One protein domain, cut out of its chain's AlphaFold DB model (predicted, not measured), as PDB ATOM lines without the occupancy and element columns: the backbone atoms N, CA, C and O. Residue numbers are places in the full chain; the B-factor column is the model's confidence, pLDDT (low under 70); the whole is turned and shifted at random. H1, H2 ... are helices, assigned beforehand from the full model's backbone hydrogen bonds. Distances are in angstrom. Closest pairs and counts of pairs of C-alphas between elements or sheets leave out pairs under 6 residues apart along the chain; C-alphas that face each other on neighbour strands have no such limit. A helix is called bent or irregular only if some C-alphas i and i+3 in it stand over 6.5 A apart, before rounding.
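Overview. This is residues 139 to 180 of the 288 residues of a protein of Teladorsagia circumcincta (UniProt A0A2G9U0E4). Three short helical rods, H1 and the two arms H2a and H2b of a sharply bent helix, pack together with their centres in a triangle. H1 and H2b run side by side the same way, while H2a packs on H1 at a steep tilt and makes a V with H2b at the bend between residues 167 and 170, and a lead of unnamed residues, 139 to 146, comes before H1. The printed part has 42 residues with two named helices, H1 then H2, and no named strand; its class is all helix. It is compact, with a radius of gyration of the C-alphas of 8.8 A, and spans 25 by 17 by 15 A.

Along the chain. Start at C-alpha 139, (94.868, 81.546, 108.720), and go on to C-alpha 147 at (103.272, 77.424, 97.861), where H1 begins; it holds residues 147 to 154 and is 10.2 A long. After a tight link of 3 residues comes H2, residues 158 to 178, by its hydrogen bonds assigned as one helix but bent: C-alphas 167 and 170 are 9.5 A apart. Its arm H2a holds residues 158 to 167 and is 14.2 A long. Its arm H2b, residues 170 to 178, is 14.3 A long and ends at C-alpha 178, (90.494, 82.975, 89.574); it is irregular, with C-alphas 170 and 173 at 6.6 A.

Arrangement. Look first at Tyr 147 and Ala 161, whose C-alphas, 5.0 A apart, are the closest of H1 and H2a; these touch at a steep tilt of 65 degrees, opposite ways. H2a and H2b touch at a steep tilt of 55 degrees, opposite ways, with the C-alphas of Leu 164 and Ala 172 closest at 5.1 A. H1 and H2b touch at a shallow tilt of 29 degrees, the same way; their closest C-alphas are those of Leu 150 and Phe 173, at 6.9 A. The helix packing is mostly crossed, but only just, with 1 of 3 pairs at a shallow tilt. In H2a every O i to N i+4 pair is within hydrogen-bond range; in H1 it is 3 of 4 and in H2b 4 of 5.

Size, cuts and confidence. The C-alphas of His 140 and Lys 180 are the two farthest apart, at 25.9 A. The printed part has no cut, and its mean pLDDT in this model is 94.7; no printed residue is under 70.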
ATOM      1  N   GLY A 139      94.034  82.161 107.683       92.88
ATOM      2  CA  GLY A 139      94.868  81.546 108.720       92.88
ATOM      3  C   GLY A 139      94.593  80.079 109.066       92.88
ATOM      4  O   GLY A 139      95.328  79.543 109.889       92.88
ATOM      5  N   HIS A 140      93.565  79.426 108.510       90.69
ATOM      6  CA  HIS A 140      93.112  78.119 109.015       90.69
ATOM      7  C   HIS A 140      94.011  76.966 108.562       90.69
ATOM      8  O   HIS A 140      94.433  76.149 109.376       90.69
ATOM      9  N   GLU A 141      94.306  76.909 107.265       89.56
ATOM     10  CA  GLU A 141      95.137  75.864 106.644       89.56
ATOM     11  C   GLU A 141      96.483  76.431 106.170       89.56
ATOM     12  O   GLU A 141      97.050  75.991 105.169       89.56
ATOM     13  N   TYR A 142      96.983  77.454 106.866       91.06
ATOM     14  CA  TYR A 142      98.269  78.047 106.529       91.06
ATOM     15  C   TYR A 142      99.414  77.081 106.848       91.06
ATOM     16  O   TYR A 142      99.586  76.646 107.987       91.06
ATOM     17  N   ASP A 143     100.237  76.816 105.840       89.88
ATOM     18  CA  ASP A 143     101.485  76.075 105.961       89.88
ATOM     19  C   ASP A 143     102.575  76.785 105.139       89.88
ATOM     20  O   ASP A 143     102.335  77.119 103.976       89.88
ATOM     21  N   PRO A 144     103.791  77.008 105.678       87.81
ATOM     22  CA  PRO A 144     104.868  77.661 104.934       87.81
ATOM     23  C   PRO A 144     105.255  76.967 103.621       87.81
ATOM     24  O   PRO A 144     105.841  77.608 102.750       87.81
ATOM     25  N   LEU A 145     104.949  75.673 103.454       93.81
ATOM     26  CA  LEU A 145     105.234  74.911 102.237       93.81
ATOM     27  C   LEU A 145     104.038  74.838 101.278       93.81
ATOM     28  O   LEU A 145     104.174  74.288 100.184       93.81
ATOM     29  N   MET A 146     102.899  75.462 101.601       94.56
ATOM     30  CA  MET A 146     101.700  75.429 100.756       94.56
ATOM     31  C   MET A 146     101.918  76.011  99.349       94.56
ATOM     32  O   MET A 146     101.222  75.640  98.403       94.56
ATOM     33  N   TYR A 147     102.914  76.889  99.176       95.94
ATOM     34  CA  TYR A 147     103.272  77.424  97.861       95.94
ATOM     35  C   TYR A 147     103.716  76.325  96.883       95.94
ATOM     36  O   TYR A 147     103.565  76.493  95.676       95.94
ATOM     37  N   ILE A 148     104.217  75.183  97.374       96.44
ATOM     38  CA  ILE A 148     104.585  74.032  96.538       96.44
ATOM     39  C   ILE A 148     103.349  73.495  95.809       96.44
ATOM     40  O   ILE A 148     103.421  73.244  94.607       96.44
ATOM     41  N   HIS A 149     102.209  73.400  96.497       96.19
ATOM     42  CA  HIS A 149     100.941  72.977  95.898       96.19
ATOM     43  C   HIS A 149     100.423  73.999  94.880       96.19
ATOM     44  O   HIS A 149      99.989  73.630  93.794       96.19
ATOM     45  N   LEU A 150     100.564  75.299  95.157       96.12
ATOM     46  CA  LEU A 150     100.242  76.349  94.180       96.12
ATOM     47  C   LEU A 150     101.095  76.240  92.902       96.12
ATOM     48  O   LEU A 150     100.600  76.464  91.800       96.12
ATOM     49  N   VAL A 151     102.369  75.864  93.016       96.56
ATOM     50  CA  VAL A 151     103.237  75.639  91.848       96.56
ATOM     51  C   VAL A 151     102.848  74.355  91.110       96.56
ATOM     52  O   VAL A 151     102.708  74.375  89.889       96.56
ATOM     53  N   GLN A 152     102.672  73.242  91.825       95.38
ATOM     54  CA  GLN A 152     102.463  71.917  91.230       95.38
ATOM     55  C   GLN A 152     101.062  71.739  90.637       95.38
ATOM     56  O   GLN A 152     100.940  71.246  89.517       95.38
ATOM     57  N   ASP A 153     100.026  72.169  91.355       94.94
ATOM     58  CA  ASP A 153      98.635  71.891  90.986       94.94
ATOM     59  C   ASP A 153      98.084  72.934  90.004       94.94
ATOM     60  O   ASP A 153      97.254  72.621  89.151       94.94
ATOM     61  N   TYR A 154      98.560  74.180  90.104       95.12
ATOM     62  CA  TYR A 154      98.065  75.307  89.307       95.12
ATOM     63  C   TYR A 154      99.067  75.802  88.253       95.12
ATOM     64  O   TYR A 154      98.673  76.485  87.307       95.12
ATOM     65  N   GLY A 155     100.353  75.460  88.373       95.38
ATOM     66  CA  GLY A 155     101.386  75.881  87.424       95.38
ATOM     67  C   GLY A 155     101.768  77.358  87.532       95.38
ATOM     68  O   GLY A 155     102.015  77.996  86.505       95.38
ATOM     69  N   LEU A 156     101.769  77.912  88.748       96.25
ATOM     70  CA  LEU A 156     102.209  79.280  89.039       96.25
ATOM     71  C   LEU A 156     103.740  79.381  89.134       96.25
ATOM     72  O   LEU A 156     104.417  78.425  89.510       96.25
ATOM     73  N   GLU A 157     104.295  80.562  88.843       95.62
ATOM     74  CA  GLU A 157     105.710  80.842  89.125       95.62
ATOM     75  C   GLU A 157     105.982  80.805  90.635       95.62
ATOM     76  O   GLU A 157     105.113  81.122  91.446       95.62
ATOM     77  N   VAL A 158     107.197  80.409  91.021       95.81
ATOM     78  CA  VAL A 158     107.540  80.142  92.428       95.81
ATOM     79  C   VAL A 158     107.415  81.393  93.299       95.81
ATOM     80  O   VAL A 158     106.859  81.319  94.389       95.81
ATOM     81  N   ASP A 159     107.898  82.541  92.825       95.88
ATOM     82  CA  ASP A 159     107.825  83.811  93.555       95.88
ATOM     83  C   ASP A 159     106.379  84.302  93.714       95.88
ATOM     84  O   ASP A 159     106.009  84.790  94.779       95.88
ATOM     85  N   VAL A 160     105.540  84.109  92.691       96.44
ATOM     86  CA  VAL A 160     104.099  84.398  92.744       96.44
ATOM     87  C   VAL A 160     103.399  83.479  93.739       96.44
ATOM     88  O   VAL A 160     102.636  83.943  94.580       96.44
ATOM     89  N   ALA A 161     103.674  82.177  93.690       96.81
ATOM     90  CA  ALA A 161     103.092  81.213  94.617       96.81
ATOM     91  C   ALA A 161     103.467  81.527  96.075       96.81
ATOM     92  O   ALA A 161     102.610  81.472  96.956       96.81
ATOM     93  N   GLN A 162     104.726  81.897  96.325       95.94
ATOM     94  CA  GLN A 162     105.187  82.337  97.642       95.94
ATOM     95  C   GLN A 162     104.479  83.618  98.089       95.94
ATOM     96  O   GLN A 162     104.011  83.689  99.221       95.94
ATOM     97  N   HIS A 163     104.369  84.615  97.209       95.31
ATOM     98  CA  HIS A 163     103.640  85.857  97.487       95.31
ATOM     99  C   HIS A 163     102.182  85.590  97.882       95.31
ATOM    100  O   HIS A 163     101.723  86.071  98.921       95.31
ATOM    101  N   LEU A 164     101.471  84.772  97.101       96.00
ATOM    102  CA  LEU A 164     100.075  84.445  97.379       96.00
ATOM    103  C   LEU A 164      99.921  83.706  98.711       96.00
ATOM    104  O   LEU A 164      99.040  84.057  99.491       96.00
ATOM    105  N   ALA A 165     100.791  82.733  98.997       95.75
ATOM    106  CA  ALA A 165     100.778  82.002 100.263       95.75
ATOM    107  C   ALA A 165     101.024  82.924 101.470       95.75
ATOM    108  O   ALA A 165     100.314  82.829 102.467       95.75
ATOM    109  N   HIS A 166     101.983  83.851 101.388       93.12
ATOM    110  CA  HIS A 166     102.269  84.784 102.485       93.12
ATOM    111  C   HIS A 166     101.184  85.852 102.679       93.12
ATOM    112  O   HIS A 166     100.964  86.295 103.802       93.12
ATOM    113  N   THR A 167     100.521  86.276 101.601       94.06
ATOM    114  CA  THR A 167      99.535  87.367 101.651       94.06
ATOM    115  C   THR A 167      98.132  86.871 101.982       94.06
ATOM    116  O   THR A 167      97.431  87.499 102.773       94.06
ATOM    117  N   TYR A 168      97.715  85.757 101.378       95.44
ATOM    118  CA  TYR A 168      96.340  85.255 101.439       95.44
ATOM    119  C   TYR A 168      96.197  83.967 102.255       95.44
ATOM    120  O   TYR A 168      95.072  83.545 102.517       95.44
ATOM    121  N   GLY A 169      97.308  83.328 102.636       95.62
ATOM    122  CA  GLY A 169      97.300  82.054 103.351       95.62
ATOM    123  C   GLY A 169      96.435  81.009 102.649       95.62
ATOM    124  O   GLY A 169      96.564  80.811 101.439       95.62
ATOM    125  N   ASP A 170      95.507  80.380 103.373       93.69
ATOM    126  CA  ASP A 170      94.570  79.380 102.828       93.69
ATOM    127  C   ASP A 170      93.718  79.891 101.642       93.69
ATOM    128  O   ASP A 170      93.302  79.112 100.777       93.69
ATOM    129  N   ARG A 171      93.528  81.213 101.511       96.00
ATOM    130  CA  ARG A 171      92.805  81.829 100.390       96.00
ATOM    131  C   ARG A 171      93.623  81.919  99.110       96.00
ATOM    132  O   ARG A 171      93.041  82.142  98.045       96.00
ATOM    133  N   ALA A 172      94.929  81.661  99.150       96.31
ATOM    134  CA  ALA A 172      95.786  81.670  97.967       96.31
ATOM    135  C   ALA A 172      95.268  80.737  96.855       96.31
ATOM    136  O   ALA A 172      95.304  81.091  95.676       96.31
ATOM    137  N   PHE A 173      94.692  79.585  97.213       95.69
ATOM    138  CA  PHE A 173      94.096  78.645  96.255       95.69
ATOM    139  C   PHE A 173      92.837  79.187  95.566       95.69
ATOM    140  O   PHE A 173      92.551  78.836  94.416       95.69
ATOM    141  N   VAL A 174      92.078  80.043  96.258       96.00
ATOM    142  CA  VAL A 174      90.912  80.732  95.690       96.00
ATOM    143  C   VAL A 174      91.382  81.760  94.667       96.00
ATOM    144  O   VAL A 174      90.860  81.780  93.552       96.00
ATOM    145  N   VAL A 175      92.414  82.542  95.003       96.62
ATOM    146  CA  VAL A 175      93.036  83.504  94.080       96.62
ATOM    147  C   VAL A 175      93.609  82.789  92.853       96.62
ATOM    148  O   VAL A 175      93.330  83.179  91.718       96.62
ATOM    149  N   ALA A 176      94.330  81.682  93.052       96.12
ATOM    150  CA  ALA A 176      94.880  80.874  91.965       96.12
ATOM    151  C   ALA A 176      93.781  80.354  91.023       96.12
ATOM    152  O   ALA A 176      93.916  80.435  89.805       96.12
ATOM    153  N   ARG A 177      92.637  79.906  91.557       95.75
ATOM    154  CA  ARG A 177      91.496  79.443  90.744       95.75
ATOM    155  C   ARG A 177      90.846  80.557  89.915       95.75
ATOM    156  O   ARG A 177      90.205  80.266  88.909       95.75
ATOM    157  N   MET A 178      90.992  81.815  90.323       95.06
ATOM    158  CA  MET A 178      90.494  82.975  89.574       95.06
ATOM    159  C   MET A 178      91.437  83.409  88.443       95.06
ATOM    160  O   MET A 178      91.053  84.241  87.618       95.06
ATOM    161  N   CYS A 179      92.654  82.867  88.387       95.12
ATOM    162  CA  CYS A 179      93.621  83.204  87.355       95.12
ATOM    163  C   CYS A 179      93.187  82.681  85.984       95.12
ATOM    164  O   CYS A 179      92.738  81.544  85.829       95.12
ATOM    165  N   LYS A 180      93.387  83.509  84.957       91.38
ATOM    166  CA  LYS A 180      93.226  83.087  83.564       91.38
ATOM    167  C   LYS A 180      94.431  82.248  83.126       91.38
ATOM    168  O   LYS A 180      95.545  82.435  83.622       91.38
TER     169      LYS A 180